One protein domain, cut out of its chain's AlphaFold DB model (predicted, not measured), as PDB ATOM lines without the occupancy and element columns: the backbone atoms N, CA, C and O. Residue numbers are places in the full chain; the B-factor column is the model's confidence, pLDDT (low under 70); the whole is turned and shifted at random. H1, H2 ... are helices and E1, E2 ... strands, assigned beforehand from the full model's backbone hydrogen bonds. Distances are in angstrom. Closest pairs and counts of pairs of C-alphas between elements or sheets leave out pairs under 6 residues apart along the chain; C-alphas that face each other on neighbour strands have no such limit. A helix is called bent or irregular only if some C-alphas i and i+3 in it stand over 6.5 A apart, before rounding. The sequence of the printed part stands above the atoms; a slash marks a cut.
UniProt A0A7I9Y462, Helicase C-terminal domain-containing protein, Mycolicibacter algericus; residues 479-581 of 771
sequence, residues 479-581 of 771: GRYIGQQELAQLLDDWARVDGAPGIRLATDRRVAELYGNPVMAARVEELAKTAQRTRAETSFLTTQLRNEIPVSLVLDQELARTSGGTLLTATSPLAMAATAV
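Overview. This is residues 479 to 581 of the 771 residues of the protein "Helicase C-terminal domain-containing protein" of Mycolicibacter algericus (UniProt A0A7I9Y462). A small sheet of three strands has the long helix H1 lying along one face, while the helical hairpin of H2 and H3 stands at one end of the strands and H4 at the other. H5 fits between H1 and H2, near the middle of the domain. The printed part has 103 residues with five named helices and three named strands, in the order H1 E1 E2 H2 H3 E3 H4 H5. The sheet runs E1 E2 E3, antiparallel throughout, and the class is mostly helix. The whole is compact, with a radius of gyration of the C-alphas of 12.8 A, and rounded, spanning 33 by 28 by 26 A.

Arrangement. H1, residues 484 to 497, is on the sheet of E1, residues 502 to 505, E2, residues 511 to 515, and E3, residues 551 to 554. This makes two layers, a helix on one face of a sheet. H1 has a height over the sheet of 8.5 A and runs along the strands, at 13 degrees to E2 on the local plane. It lies over E2, where 9 of its 14 C-alphas fall, and only just over E1, with 3. E1 and E2 form a hairpin, with N 504 and O 513 within hydrogen-bond range at 2.9 A. E2 and E3 are antiparallel too, with N 512 and O 553 at 2.8 A. H2, residues 518 to 529, and H3, residues 535 to 546, form a helical hairpin: they touch at a shallow tilt of 10 degrees, opposite ways, and their closest C-alphas, of Pro 518 and Arg 546, are 4.2 A apart. H3 only grazes the sheet, with residues 540 to 546. H4, residues 557 to 563, only grazes it with residues 559 to 563 and touches no helix. H5, residues 573 to 579, touches H1 at a steep tilt of 66 degrees, the closest C-alphas being those of Trp 494 and Ala 578, 5.6 A apart. H5 also touches residues 523 to 527 of H2, about perpendicular at 77 degrees, with the C-alphas of Val 524 and Ala 577 closest at 5.5 A. Every O i to N i+4 pair is within hydrogen-bond range in H1, H4 and H5, against 7 of 8 in H2 and 6 of 8 in H3.

Along the chain. H1 begins at C-alpha 484 (0.687, 5.154, 93.342) and is 19.9 A long. E2 measures 13.2 A, H2 16.4 A and H3 15.3 A. H3 is irregular, with C-alphas 537 and 540 7.1 A apart. H5 ends at C-alpha 579 (0.102, -4.049, 81.773).

Size, cuts and confidence. The two C-alphas farthest apart, of Thr 507 and Thr 530, are 37.3 A apart. The printed part has no cut and no long link. The mean pLDDT of the printed part is 85.3; residues 479 to 481, 558 and 561 to 564 are under 70.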
ATOM      1  N   GLY A 479      15.035   6.674  91.558       61.00
ATOM      2  CA  GLY A 479      13.711   6.488  90.961       61.00
ATOM      3  C   GLY A 479      13.361   5.040  90.653       61.00
ATOM      4  O   GLY A 479      12.555   4.769  89.767       61.00
ATOM      5  N   ARG A 480      13.990   4.072  91.323       65.31
ATOM      6  CA  ARG A 480      13.776   2.639  91.053       65.31
ATOM      7  C   ARG A 480      12.579   2.076  91.819       65.31
ATOM      8  O   ARG A 480      12.613   0.948  92.302       65.31
ATOM      9  N   TYR A 481      11.513   2.859  91.909       69.25
ATOM     10  CA  TYR A 481      10.236   2.468  92.488       69.25
ATOM     11  C   TYR A 481       9.095   2.962  91.592       69.25
ATOM     12  O   TYR A 481       9.272   3.856  90.771       69.25
ATOM     13  N   ILE A 482       7.923   2.345  91.729       70.31
ATOM     14  CA  ILE A 482       6.698   2.796  91.064       70.31
ATOM     15  C   ILE A 482       5.740   3.219  92.170       70.31
ATOM     16  O   ILE A 482       5.294   2.371  92.950       70.31
ATOM     17  N   GLY A 483       5.451   4.513  92.254       76.75
ATOM     18  CA  GLY A 483       4.493   5.051  93.206       76.75
ATOM     19  C   GLY A 483       3.047   4.904  92.728       76.75
ATOM     20  O   GLY A 483       2.732   4.450  91.622       76.75
ATOM     21  N   GLN A 484       2.117   5.259  93.611       84.81
ATOM     22  CA  GLN A 484       0.687   5.154  93.342       84.81
ATOM     23  C   GLN A 484       0.216   6.174  92.298       84.81
ATOM     24  O   GLN A 484      -0.738   5.900  91.568       84.81
ATOM     25  N   GLN A 485       0.880   7.329  92.195       82.88
ATOM     26  CA  GLN A 485       0.554   8.339  91.186       82.88
ATOM     27  C   GLN A 485       0.910   7.849  89.778       82.88
ATOM     28  O   GLN A 485       0.123   8.023  88.850       82.88
ATOM     29  N   GLU A 486       2.029   7.150  89.625       79.62
ATOM     30  CA  GLU A 486       2.495   6.579  88.359       79.62
ATOM     31  C   GLU A 486       1.580   5.427  87.932       79.62
ATOM     32  O   GLU A 486       1.204   5.312  86.764       79.62
ATOM     33  N   LEU A 487       1.133   4.605  88.887       87.31
ATOM     34  CA  LEU A 487       0.103   3.600  88.622       87.31
ATOM     35  C   LEU A 487      -1.214   4.241  88.172       87.31
ATOM     36  O   LEU A 487      -1.881   3.696  87.296       87.31
ATOM     37  N   ALA A 488      -1.591   5.395  88.729       88.56
ATOM     38  CA  ALA A 488      -2.760   6.128  88.255       88.56
ATOM     39  C   ALA A 488      -2.554   6.637  86.818       88.56
ATOM     40  O   ALA A 488      -3.474   6.548  86.015       88.56
ATOM     41  N   GLN A 489      -1.353   7.085  86.442       86.25
ATOM     42  CA  GLN A 489      -1.055   7.445  85.049       86.25
ATOM     43  C   GLN A 489      -1.144   6.237  84.105       86.25
ATOM     44  O   GLN A 489      -1.723   6.350  83.029       86.25
ATOM     45  N   LEU A 490      -0.646   5.066  84.520       87.06
ATOM     46  CA  LEU A 490      -0.784   3.819  83.755       87.06
ATOM     47  C   LEU A 490      -2.259   3.464  83.513       87.06
ATOM     48  O   LEU A 490      -2.635   3.036  82.422       87.06
ATOM     49  N   LEU A 491      -3.099   3.627  84.535       91.06
ATOM     50  CA  LEU A 491      -4.534   3.393  84.415       91.06
ATOM     51  C   LEU A 491      -5.227   4.448  83.538       91.06
ATOM     52  O   LEU A 491      -6.158   4.094  82.817       91.06
ATOM     53  N   ASP A 492      -4.784   5.709  83.577       89.56
ATOM     54  CA  ASP A 492      -5.293   6.781  82.711       89.56
ATOM     55  C   ASP A 492      -4.961   6.503  81.241       89.56
ATOM     56  O   ASP A 492      -5.843   6.582  80.386       89.56
ATOM     57  N   ASP A 493      -3.720   6.101  80.957       86.06
ATOM     58  CA  ASP A 493      -3.279   5.711  79.616       86.06
ATOM     59  C   ASP A 493      -4.073   4.506  79.106       86.06
ATOM     60  O   ASP A 493      -4.665   4.564  78.029       86.06
ATOM     61  N   TRP A 494      -4.197   3.447  79.915       90.25
ATOM     62  CA  TRP A 494      -5.029   2.295  79.566       90.25
ATOM     63  C   TRP A 494      -6.469   2.709  79.245       90.25
ATOM     64  O   TRP A 494      -7.002   2.330  78.198       90.25
ATOM     65  N   ALA A 495      -7.095   3.496  80.120       90.12
ATOM     66  CA  ALA A 495      -8.455   3.965  79.916       90.12
ATOM     67  C   ALA A 495      -8.585   4.727  78.590       90.12
ATOM     68  O   ALA A 495      -9.471   4.406  77.803       90.12
ATOM     69  N   ARG A 496      -7.668   5.651  78.281       87.50
ATOM     70  CA  ARG A 496      -7.673   6.390  77.008       87.50
ATOM     71  C   ARG A 496      -7.475   5.480  75.797       87.50
ATOM     72  O   ARG A 496      -8.183   5.641  74.805       87.50
ATOM     73  N   VAL A 497      -6.548   4.522  75.874       85.50
ATOM     74  CA  VAL A 497      -6.255   3.566  74.790       85.50
ATOM     75  C   VAL A 497      -7.477   2.709  74.460       85.50
ATOM     76  O   VAL A 497      -7.798   2.521  73.288       85.50
ATOM     77  N   ASP A 498      -8.190   2.230  75.478       88.75
ATOM     78  CA  ASP A 498      -9.414   1.441  75.304       88.75
ATOM     79  C   ASP A 498     -10.677   2.324  75.138       88.75
ATOM     80  O   ASP A 498     -11.795   1.804  75.150       88.75
ATOM     81  N   GLY A 499     -10.526   3.644  74.950       86.88
ATOM     82  CA  GLY A 499     -11.607   4.577  74.605       86.88
ATOM     83  C   GLY A 499     -12.501   5.028  75.765       86.88
ATOM     84  O   GLY A 499     -13.614   5.497  75.531       86.88
ATOM     85  N   ALA A 500     -12.055   4.874  77.010       90.38
ATOM     86  CA  ALA A 500     -12.721   5.373  78.208       90.38
ATOM     87  C   ALA A 500     -12.260   6.807  78.582       90.38
ATOM     88  O   ALA A 500     -11.214   7.265  78.116       90.38
ATOM     89  N   PRO A 501     -13.010   7.536  79.437       87.06
ATOM     90  CA  PRO A 501     -12.712   8.934  79.781       87.06
ATOM     91  C   PRO A 501     -11.397   9.184  80.537       87.06
ATOM     92  O   PRO A 501     -10.983  10.339  80.627       87.06
ATOM     93  N   GLY A 502     -10.765   8.146  81.096       89.62
ATOM     94  CA  GLY A 502      -9.534   8.273  81.880       89.62
ATOM     95  C   GLY A 502      -9.757   8.278  83.394       89.62
ATOM     96  O   GLY A 502     -10.769   7.784  83.906       89.62
ATOM     97  N   ILE A 503      -8.791   8.850  84.110       91.69
ATOM     98  CA  ILE A 503      -8.830   9.065  85.556       91.69
ATOM     99  C   ILE A 503      -9.107  10.527  85.894       91.69
ATOM    100  O   ILE A 503      -8.558  11.450  85.294       91.69
ATOM    101  N   ARG A 504      -9.914  10.742  86.938       90.31
ATOM    102  CA  ARG A 504     -10.032  12.036  87.620       90.31
ATOM    103  C   ARG A 504      -9.354  11.973  88.979       90.31
ATOM    104  O   ARG A 504      -9.682  11.120  89.796       90.31
ATOM    105  N   LEU A 505      -8.421  12.885  89.222       87.25
ATOM    106  CA  LEU A 505      -7.776  13.041  90.523       87.25
ATOM    107  C   LEU A 505      -8.569  14.031  91.379       87.25
ATOM    108  O   LEU A 505      -9.007  15.071  90.882       87.25
ATOM    109  N   ALA A 506      -8.724  13.721  92.665       84.38
ATOM    110  CA  ALA A 506      -9.234  14.666  93.652       84.38
ATOM    111  C   ALA A 506      -8.284  15.870  93.807       84.38
ATOM    112  O   ALA A 506      -7.109  15.803  93.442       84.38
ATOM    113  N   THR A 507      -8.777  16.973  94.379       78.31
ATOM    114  CA  THR A 507      -8.012  18.225  94.547       78.31
ATOM    115  C   THR A 507      -6.718  18.035  95.344       78.31
ATOM    116  O   THR A 507      -5.719  18.689  95.060       78.31
ATOM    117  N   ASP A 508      -6.716  17.120  96.313       79.00
ATOM    118  CA  ASP A 508      -5.545  16.763  97.121       79.00
ATOM    119  C   ASP A 508      -4.634  15.713  96.456       79.00
ATOM    120  O   ASP A 508      -3.581  15.381  96.995       79.00
ATOM    121  N   ARG A 509      -5.037  15.186  95.289       79.06
ATOM    122  CA  ARG A 509      -4.391  14.101  94.530       79.06
ATOM    123  C   ARG A 509      -4.186  12.807  95.330       79.06
ATOM    124  O   ARG A 509      -3.412  11.953  94.907       79.06
ATOM    125  N   ARG A 510      -4.892  12.623  96.451       83.62
ATOM    126  CA  ARG A 510      -4.807  11.412  97.291       83.62
ATOM    127  C   ARG A 510      -5.800  10.334  96.883       83.62
ATOM    128  O   ARG A 510      -5.661   9.184  97.294       83.62
ATOM    129  N   VAL A 511      -6.796  10.695  96.079       88.19
ATOM    130  CA  VAL A 511      -7.826   9.789  95.567       88.19
ATOM    131  C   VAL A 511      -7.947   9.957  94.055       88.19
ATOM    132  O   VAL A 511      -7.929  11.078  93.539       88.19
ATOM    133  N   ALA A 512      -8.079   8.835  93.354       91.56
ATOM    134  CA  ALA A 512      -8.309   8.748  91.921       91.56
ATOM    135  C   ALA A 512      -9.631   8.035  91.633       91.56
ATOM    136  O   ALA A 512      -9.926   6.994  92.216       91.56
ATOM    137  N   GLU A 513     -10.407   8.559  90.695       93.12
ATOM    138  CA  GLU A 513     -11.582   7.893  90.144       93.12
ATOM    139  C   GLU A 513     -11.282   7.411  88.730       93.12
ATOM    140  O   GLU A 513     -11.063   8.221  87.828       93.12
ATOM    141  N   LEU A 514     -11.288   6.093  88.537       93.75
ATOM    142  CA  LEU A 514     -11.148   5.470  87.226       93.75
ATOM    143  C   LEU A 514     -12.523   5.261  86.595       93.75
ATOM    144  O   LEU A 514     -13.357   4.539  87.144       93.75
ATOM    145  N   TYR A 515     -12.721   5.826  85.406       90.81
ATOM    146  CA  TYR A 515     -13.913   5.599  84.599       90.81
ATOM    147  C   TYR A 515     -13.627   4.482  83.596       90.81
ATOM    148  O   TYR A 515     -12.759   4.610  82.736       90.81
ATOM    149  N   GLY A 516     -14.332   3.364  83.758       90.88
ATOM    150  CA  GLY A 516     -14.156   2.165  82.945       90.88
ATOM    151  C   GLY A 516     -15.139   2.036  81.794       90.88
ATOM    152  O   GLY A 516     -16.056   2.837  81.649       90.88
ATOM    153  N   ASN A 517     -14.968   0.966  81.018       93.69
ATOM    154  CA  ASN A 517     -15.927   0.528  80.010       93.69
ATOM    155  C   ASN A 517     -15.970  -1.020  79.913       93.69
ATOM    156  O   ASN A 517     -15.164  -1.718  80.552       93.69
ATOM    157  N   PRO A 518     -16.875  -1.603  79.101       94.62
ATOM    158  CA  PRO A 518     -16.960  -3.054  78.916       94.62
ATOM    159  C   PRO A 518     -15.684  -3.726  78.378       94.62
ATOM    160  O   PRO A 518     -15.436  -4.890  78.702       94.62
ATOM    161  N   VAL A 519     -14.859  -3.020  77.594       92.38
ATOM    162  CA  VAL A 519     -13.590  -3.549  77.055       92.38
ATOM    163  C   VAL A 519     -12.584  -3.746  78.186       92.38
ATOM    164  O   VAL A 519     -12.015  -4.830  78.341       92.38
ATOM    165  N   MET A 520     -12.437  -2.739  79.047       93.38
ATOM    166  CA  MET A 520     -11.589  -2.819  80.235       93.38
ATOM    167  C   MET A 520     -12.072  -3.918  81.190       93.38
ATOM    168  O   MET A 520     -11.270  -4.698  81.708       93.38
ATOM    169  N   ALA A 521     -13.392  -4.040  81.372       93.31
ATOM    170  CA  ALA A 521     -13.994  -5.086  82.193       93.31
ATOM    171  C   ALA A 521     -13.625  -6.499  81.707       93.31
ATOM    172  O   ALA A 521     -13.322  -7.371  82.527       93.31
ATOM    173  N   ALA A 522     -13.609  -6.721  80.387       91.81
ATOM    174  CA  ALA A 522     -13.224  -7.998  79.789       91.81
ATOM    175  C   ALA A 522     -11.752  -8.352  80.066       91.81
ATOM    176  O   ALA A 522     -11.453  -9.511  80.357       91.81
ATOM    177  N   ARG A 523     -10.840  -7.368  80.058       90.31
ATOM    178  CA  ARG A 523      -9.424  -7.599  80.405       90.31
ATOM    179  C   ARG A 523      -9.244  -7.996  81.869       90.31
ATOM    180  O   ARG A 523      -8.497  -8.924  82.163       90.31
ATOM    181  N   VAL A 524      -9.956  -7.345  82.789       90.94
ATOM    182  CA  VAL A 524      -9.929  -7.718  84.216       90.94
ATOM    183  C   VAL A 524     -10.502  -9.124  84.430       90.94
ATOM    184  O   VAL A 524      -9.999  -9.887  85.254       90.94
ATOM    185  N   GLU A 525     -11.526  -9.506  83.661       90.88
ATOM    186  CA  GLU A 525     -12.095 -10.856  83.694       90.88
ATOM    187  C   GLU A 525     -11.089 -11.923  83.212       90.88
ATOM    188  O   GLU A 525     -11.036 -13.027  83.762       90.88
ATOM    189  N   GLU A 526     -10.244 -11.585  82.234       89.25
ATOM    190  CA  GLU A 526      -9.207 -12.475  81.698       89.25
ATOM    191  C   GLU A 526      -8.152 -12.859  82.747       89.25
ATOM    192  O   GLU A 526      -7.685 -14.000  82.771       89.25
ATOM    193  N   LEU A 527      -7.841 -11.968  83.698       87.00
ATOM    194  CA  LEU A 527      -6.950 -12.283  84.825       87.00
ATOM    195  C   LEU A 527      -7.487 -13.435  85.687       87.00
ATOM    196  O   LEU A 527      -6.717 -14.250  86.200       87.00
ATOM    197  N   ALA A 528      -8.812 -13.528  85.834       84.50
ATOM    198  CA  ALA A 528      -9.444 -14.625  86.559       84.50
ATOM    199  C   ALA A 528      -9.503 -15.917  85.730       84.50
ATOM    200  O   ALA A 528      -9.390 -17.009  86.289       84.50
ATOM    201  N   LYS A 529      -9.649 -15.814  84.402       85.75
ATOM    202  CA  LYS A 529      -9.637 -16.971  83.486       85.75
ATOM    203  C   LYS A 529      -8.256 -17.614  83.387       85.75
ATOM    204  O   LYS A 529      -8.147 -18.836  83.418       85.75
ATOM    205  N   THR A 530      -7.208 -16.796  83.351       85.12
ATOM    206  CA  THR A 530      -5.799 -17.226  83.306       85.12
ATOM    207  C   THR A 530      -5.226 -17.603  84.678       85.12
ATOM    208  O   THR A 530      -4.040 -17.908  84.788       85.12
ATOM    209  N   ALA A 531      -6.058 -17.612  85.729       79.44
ATOM    210  CA  ALA A 531      -5.683 -17.913  87.113       79.44
ATOM    211  C   ALA A 531      -4.579 -17.004  87.697       79.44
ATOM    212  O   ALA A 531      -3.901 -17.389  88.650       79.44
ATOM    213  N   GLN A 532      -4.416 -15.789  87.163       75.25
ATOM    214  CA  GLN A 532      -3.519 -14.773  87.725       75.25
ATOM    215  C   GLN A 532      -4.139 -14.065  88.942       75.25
ATOM    216  O   GLN A 532      -3.416 -13.602  89.830       75.25
ATOM    217  N   ARG A 533      -5.476 -13.996  89.008       85.25
ATOM    218  CA  ARG A 533      -6.260 -13.472  90.143       85.25
ATOM    219  C   ARG A 533      -7.506 -14.311  90.406       85.25
ATOM    220  O   ARG A 533      -7.922 -15.114  89.572       85.25
ATOM    221  N   THR A 534      -8.106 -14.152  91.581       83.94
ATOM    222  CA  THR A 534      -9.336 -14.870  91.938       83.94
ATOM    223  C   THR A 534     -10.578 -14.139  91.428       83.94
ATOM    224  O   THR A 534     -10.603 -12.916  91.317       83.94
ATOM    225  N   ARG A 535     -11.665 -14.882  91.174       83.56
ATOM    226  CA  ARG A 535     -12.959 -14.272  90.810       83.56
ATOM    227  C   ARG A 535     -13.512 -13.354  91.902       83.56
ATOM    228  O   ARG A 535     -14.181 -12.381  91.580       83.56
ATOM    229  N   ALA A 536     -13.243 -13.656  93.172       81.38
ATOM    230  CA  ALA A 536     -13.686 -12.823  94.288       81.38
ATOM    231  C   ALA A 536     -13.040 -11.426  94.249       81.38
ATOM    232  O   ALA A 536     -13.711 -10.442  94.538       81.38
ATOM    233  N   GLU A 537     -11.772 -11.337  93.835       80.12
ATOM    234  CA  GLU A 537     -11.043 -10.069  93.701       80.12
ATOM    235  C   GLU A 537     -11.486  -9.258  92.475       80.12
ATOM    236  O   GLU A 537     -11.516  -8.031  92.527       80.12
ATOM    237  N   THR A 538     -11.826  -9.917  91.363       89.12
ATOM    238  CA  THR A 538     -12.108  -9.228  90.091       89.12
ATOM    239  C   THR A 538     -13.583  -8.912  89.866       89.12
ATOM    240  O   THR A 538     -13.887  -7.918  89.213       89.12
ATOM    241  N   SER A 539     -14.517  -9.697  90.419       88.62
ATOM    242  CA  SER A 539     -15.950  -9.598  90.092       88.62
ATOM    243  C   SER A 539     -16.551  -8.217  90.365       88.62
ATOM    244  O   SER A 539     -17.352  -7.733  89.563       88.62
ATOM    245  N   PHE A 540     -16.177  -7.577  91.478       90.56
ATOM    246  CA  PHE A 540     -16.639  -6.223  91.795       90.56
ATOM    247  C   PHE A 540     -16.140  -5.215  90.754       90.56
ATOM    248  O   PHE A 540     -16.938  -4.491  90.166       90.56
ATOM    249  N   LEU A 541     -14.838  -5.235  90.453       91.50
ATOM    250  CA  LEU A 541     -14.208  -4.338  89.481       91.50
ATOM    251  C   LEU A 541     -14.782  -4.531  88.074       91.50
ATOM    252  O   LEU A 541     -15.163  -3.560  87.431       91.50
ATOM    253  N   THR A 542     -14.920  -5.776  87.614       92.12
ATOM    254  CA  THR A 542     -15.531  -6.092  86.316       92.12
ATOM    255  C   THR A 542     -16.958  -5.548  86.222       92.12
ATOM    256  O   THR A 542     -17.339  -5.041  85.170       92.12
ATOM    257  N   THR A 543     -17.737  -5.617  87.306       92.62
ATOM    258  CA  THR A 543     -19.108  -5.084  87.337       92.62
ATOM    259  C   THR A 543     -19.118  -3.560  87.236       92.62
ATOM    260  O   THR A 543     -19.854  -3.021  86.414       92.62
ATOM    261  N   GLN A 544     -18.272  -2.875  88.011       93.00
ATOM    262  CA  GLN A 544     -18.179  -1.412  87.982       93.00
ATOM    263  C   GLN A 544     -17.733  -0.902  86.608       93.00
ATOM    264  O   GLN A 544     -18.421  -0.079  86.013       93.00
ATOM    265  N   LEU A 545     -16.650  -1.461  86.055       93.31
ATOM    266  CA  LEU A 545     -16.133  -1.074  84.738       93.31
ATOM    267  C   LEU A 545     -17.160  -1.329  83.622       93.31
ATOM    268  O   LEU A 545     -17.332  -0.492  82.744       93.31
ATOM    269  N   ARG A 546     -17.861  -2.474  83.652       94.25
ATOM    270  CA  ARG A 546     -18.862  -2.834  82.630       94.25
ATOM    271  C   ARG A 546     -20.077  -1.912  82.654       94.25
ATOM    272  O   ARG A 546     -20.632  -1.644  81.597       94.25
ATOM    273  N   ASN A 547     -20.475  -1.467  83.840       93.56
ATOM    274  CA  ASN A 547     -21.596  -0.550  84.030       93.56
ATOM    275  C   ASN A 547     -21.167   0.926  83.986       93.56
ATOM    276  O   ASN A 547     -21.983   1.786  84.302       93.56
ATOM    277  N   GLU A 548     -19.905   1.210  83.640       92.44
ATOM    278  CA  GLU A 548     -19.334   2.564  83.566       92.44
ATOM    279  C   GLU A 548     -19.456   3.352  84.885       92.44
ATOM    280  O   GLU A 548     -19.492   4.583  84.912       92.44
ATOM    281  N   ILE A 549     -19.496   2.635  86.011       91.94
ATOM    282  CA  ILE A 549     -19.516   3.218  87.353       91.94
ATOM    283  C   ILE A 549     -18.065   3.508  87.762       91.94
ATOM    284  O   ILE A 549     -17.227   2.600  87.685       91.94
ATOM    285  N   PRO A 550     -17.740   4.735  88.215       90.75
ATOM    286  CA  PRO A 550     -16.375   5.088  88.579       90.75
ATOM    287  C   PRO A 550     -15.863   4.238  89.744       90.75
ATOM    288  O   PRO A 550     -16.549   4.026  90.747       90.75
ATOM    289  N   VAL A 551     -14.627   3.766  89.614       92.25
ATOM    290  CA  VAL A 551     -13.920   3.025  90.660       92.25
ATOM    291  C   VAL A 551     -13.028   3.997  91.422       92.25
ATOM    292  O   VAL A 551     -12.083   4.542  90.855       92.25
ATOM    293  N   SER A 552     -13.320   4.200  92.708       91.06
ATOM    294  CA  SER A 552     -12.502   5.032  93.593       91.06
ATOM    295  C   SER A 552     -11.297   4.247  94.117       91.06
ATOM    296  O   SER A 552     -11.440   3.143  94.650       91.06
ATOM    297  N   LEU A 553     -10.111   4.821  93.947       92.25
ATOM    298  CA  LEU A 553      -8.817   4.259  94.305       92.25
ATOM    299  C   LEU A 553      -8.067   5.260  95.177       92.25
ATOM    300  O   LEU A 553      -7.943   6.433  94.830       92.25
ATOM    301  N   VAL A 554      -7.543   4.794  96.304       91.00
ATOM    302  CA  VAL A 554      -6.715   5.624  97.180       91.00
ATOM    303  C   VAL A 554      -5.274   5.556  96.684       91.00
ATOM    304  O   VAL A 554      -4.766   4.469  96.415       91.00
ATOM    305  N   LEU A 555      -4.623   6.708  96.544       87.31
ATOM    306  CA  LEU A 555      -3.222   6.832  96.129       87.31
ATOM    307  C   LEU A 555      -2.280   7.084  97.313       87.31
ATOM    308  O   LEU A 555      -1.076   6.905  97.187       87.31
ATOM    309  N   ASP A 556      -2.819   7.476  98.464       83.25
ATOM    310  CA  ASP A 556      -2.053   7.751  99.679       83.25
ATOM    311  C   ASP A 556      -2.143   6.579 100.671       83.25
ATOM    312  O   ASP A 556      -3.229   6.135 101.058       83.25
ATOM    313  N   GLN A 557      -0.987   6.046 101.069       76.00
ATOM    314  CA  GLN A 557      -0.910   4.859 101.921       76.00
ATOM    315  C   GLN A 557      -1.485   5.105 103.321       76.00
ATOM    316  O   GLN A 557      -2.200   4.243 103.842       76.00
ATOM    317  N   GLU A 558      -1.231   6.276 103.906       67.50
ATOM    318  CA  GLU A 558      -1.751   6.624 105.228       67.50
ATOM    319  C   GLU A 558      -3.267   6.805 105.197       67.50
ATOM    320  O   GLU A 558      -3.965   6.251 106.045       67.50
ATOM    321  N   LEU A 559      -3.804   7.461 104.168       72.88
ATOM    322  CA  LEU A 559      -5.242   7.626 103.984       72.88
ATOM    323  C   LEU A 559      -5.962   6.275 103.847       72.88
ATOM    324  O   LEU A 559      -6.994   6.063 104.490       72.88
ATOM    325  N   ALA A 560      -5.414   5.344 103.057       76.62
ATOM    326  CA  ALA A 560      -5.985   4.002 102.903       76.62
ATOM    327  C   ALA A 560      -5.977   3.225 104.231       76.62
ATOM    328  O   ALA A 560      -6.917   2.486 104.538       76.62
ATOM    329  N   ARG A 561      -4.927   3.422 105.036       69.25
ATOM    330  CA  ARG A 561      -4.754   2.805 106.354       69.25
ATOM    331  C   ARG A 561      -5.693   3.401 107.406       69.25
ATOM    332  O   ARG A 561      -6.166   2.665 108.272       69.25
ATOM    333  N   THR A 562      -5.959   4.709 107.365       59.50
ATOM    334  CA  THR A 562      -6.738   5.421 108.392       59.50
ATOM    335  C   THR A 562      -8.228   5.466 108.118       59.50
ATOM    336  O   THR A 562      -9.017   5.277 109.043       59.50
ATOM    337  N   SER A 563      -8.612   5.731 106.875       64.56
ATOM    338  CA  SER A 563      -9.995   6.040 106.494       64.56
ATOM    339  C   SER A 563     -10.668   4.878 105.763       64.56
ATOM    340  O   SER A 563     -11.871   4.914 105.508       64.56
ATOM    341  N   GLY A 564      -9.903   3.823 105.462       64.06
ATOM    342  CA  GLY A 564     -10.333   2.729 104.603       64.06
ATOM    343  C   GLY A 564     -10.360   3.131 103.125       64.06
ATOM    344  O   GLY A 564     -10.210   4.295 102.765       64.06
ATOM    345  N   GLY A 565     -10.524   2.139 102.254       75.81
ATOM    346  CA  GLY A 565     -10.470   2.310 100.800       75.81
ATOM    347  C   GLY A 565      -9.489   1.339 100.149       75.81
ATOM    348  O   GLY A 565      -8.679   0.698 100.820       75.81
ATOM    349  N   THR A 566      -9.589   1.181  98.832       84.00
ATOM    350  CA  THR A 566      -8.695   0.297  98.076       84.00
ATOM    351  C   THR A 566      -7.470   1.087  97.630       84.00
ATOM    352  O   THR A 566      -7.561   1.899  96.712       84.00
ATOM    353  N   LEU A 567      -6.335   0.854  98.295       88.44
ATOM    354  CA  LEU A 567      -5.043   1.404  97.884       88.44
ATOM    355  C   LEU A 567      -4.676   0.873  96.494       88.44
ATOM    356  O   LEU A 567      -4.695  -0.341  96.273       88.44
ATOM    357  N   LEU A 568      -4.318   1.768  95.575       89.88
ATOM    358  CA  LEU A 568      -3.778   1.383  94.279       89.88
ATOM    359  C   LEU A 568      -2.343   0.879  94.455       89.88
ATOM    360  O   LEU A 568      -1.474   1.590  94.944       89.88
ATOM    361  N   THR A 569      -2.093  -0.358  94.043       88.06
ATOM    362  CA  THR A 569      -0.776  -1.003  94.118       88.06
ATOM    363  C   THR A 569      -0.439  -1.689  92.800       88.06
ATOM    364  O   THR A 569      -1.333  -2.026  92.023       88.06
ATOM    365  N   ALA A 570       0.841  -1.978  92.555       80.62
ATOM    366  CA  ALA A 570       1.273  -2.670  91.335       80.62
ATOM    367  C   ALA A 570       0.640  -4.072  91.182       80.62
ATOM    368  O   ALA A 570       0.520  -4.603  90.082       80.62
ATOM    369  N   THR A 571       0.197  -4.672  92.291       83.25
ATOM    370  CA  THR A 571      -0.462  -5.985  92.330       83.25
ATOM    371  C   THR A 571      -1.987  -5.908  92.248       83.25
ATOM    372  O   THR A 571      -2.644  -6.957  92.206       83.25
ATOM    373  N   SER A 572      -2.556  -4.700  92.218       88.75
ATOM    374  CA  SER A 572      -3.994  -4.481  92.065       88.75
ATOM    375  C   SER A 572      -4.480  -5.044  90.721       88.75
ATOM    376  O   SER A 572      -3.792  -4.871  89.713       88.75
ATOM    377  N   PRO A 573      -5.669  -5.679  90.647       90.75
ATOM    378  CA  PRO A 573      -6.166  -6.258  89.396       90.75
ATOM    379  C   PRO A 573      -6.238  -5.259  88.233       90.75
ATOM    380  O   PRO A 573      -5.963  -5.631  87.099       90.75
ATOM    381  N   LEU A 574      -6.558  -3.989  88.513       92.38
ATOM    382  CA  LEU A 574      -6.569  -2.922  87.508       92.38
ATOM    383  C   LEU A 574      -5.167  -2.640  86.956       92.38
ATOM    384  O   LEU A 574      -4.993  -2.622  85.743       92.38
ATOM    385  N   ALA A 575      -4.166  -2.480  87.827       89.44
ATOM    386  CA  ALA A 575      -2.783  -2.243  87.413       89.44
ATOM    387  C   ALA A 575      -2.247  -3.417  86.583       89.44
ATOM    388  O   ALA A 575      -1.668  -3.219  85.520       89.44
ATOM    389  N   MET A 576      -2.526  -4.653  87.005       87.19
ATOM    390  CA  MET A 576      -2.140  -5.842  86.243       87.19
ATOM    391  C   MET A 576      -2.821  -5.905  84.874       87.19
ATOM    392  O   MET A 576      -2.156  -6.175  83.877       87.19
ATOM    393  N   ALA A 577      -4.128  -5.632  84.801       88.50
ATOM    394  CA  ALA A 577      -4.858  -5.619  83.536       88.50
ATOM    395  C   ALA A 577      -4.311  -4.549  82.578       88.50
ATOM    396  O   ALA A 577      -4.172  -4.821  81.385       88.50
ATOM    397  N   ALA A 578      -3.924  -3.384  83.106       88.31
ATOM    398  CA  ALA A 578      -3.305  -2.310  82.335       88.31
ATOM    399  C   ALA A 578      -1.971  -2.728  81.697       88.31
ATOM    400  O   ALA A 578      -1.699  -2.374  80.553       88.31
ATOM    401  N   THR A 579      -1.163  -3.561  82.366       82.94
ATOM    402  CA  THR A 579       0.102  -4.049  81.773       82.94
ATOM    403  C   THR A 579      -0.096  -4.988  80.574       82.94
ATOM    404  O   THR A 579       0.822  -5.190  79.779       82.94
ATOM    405  N   ALA A 580      -1.292  -5.565  80.418       77.19
ATOM    406  CA  ALA A 580      -1.634  -6.454  79.311       77.19
ATOM    407  C   ALA A 580      -2.195  -5.716  78.080       77.19
ATOM    408  O   ALA A 580      -2.512  -6.364  77.079       77.19
ATOM    409  N   VAL A 581      -2.339  -4.387  78.136       76.56
ATOM    410  CA  VAL A 581      -2.864  -3.572  77.033       76.56
ATOM    411  C   VAL A 581      -1.871  -3.593  75.866       76.56
ATOM    412  O   VAL A 581      -0.717  -3.195  76.030       76.56
TER     413      VAL A 581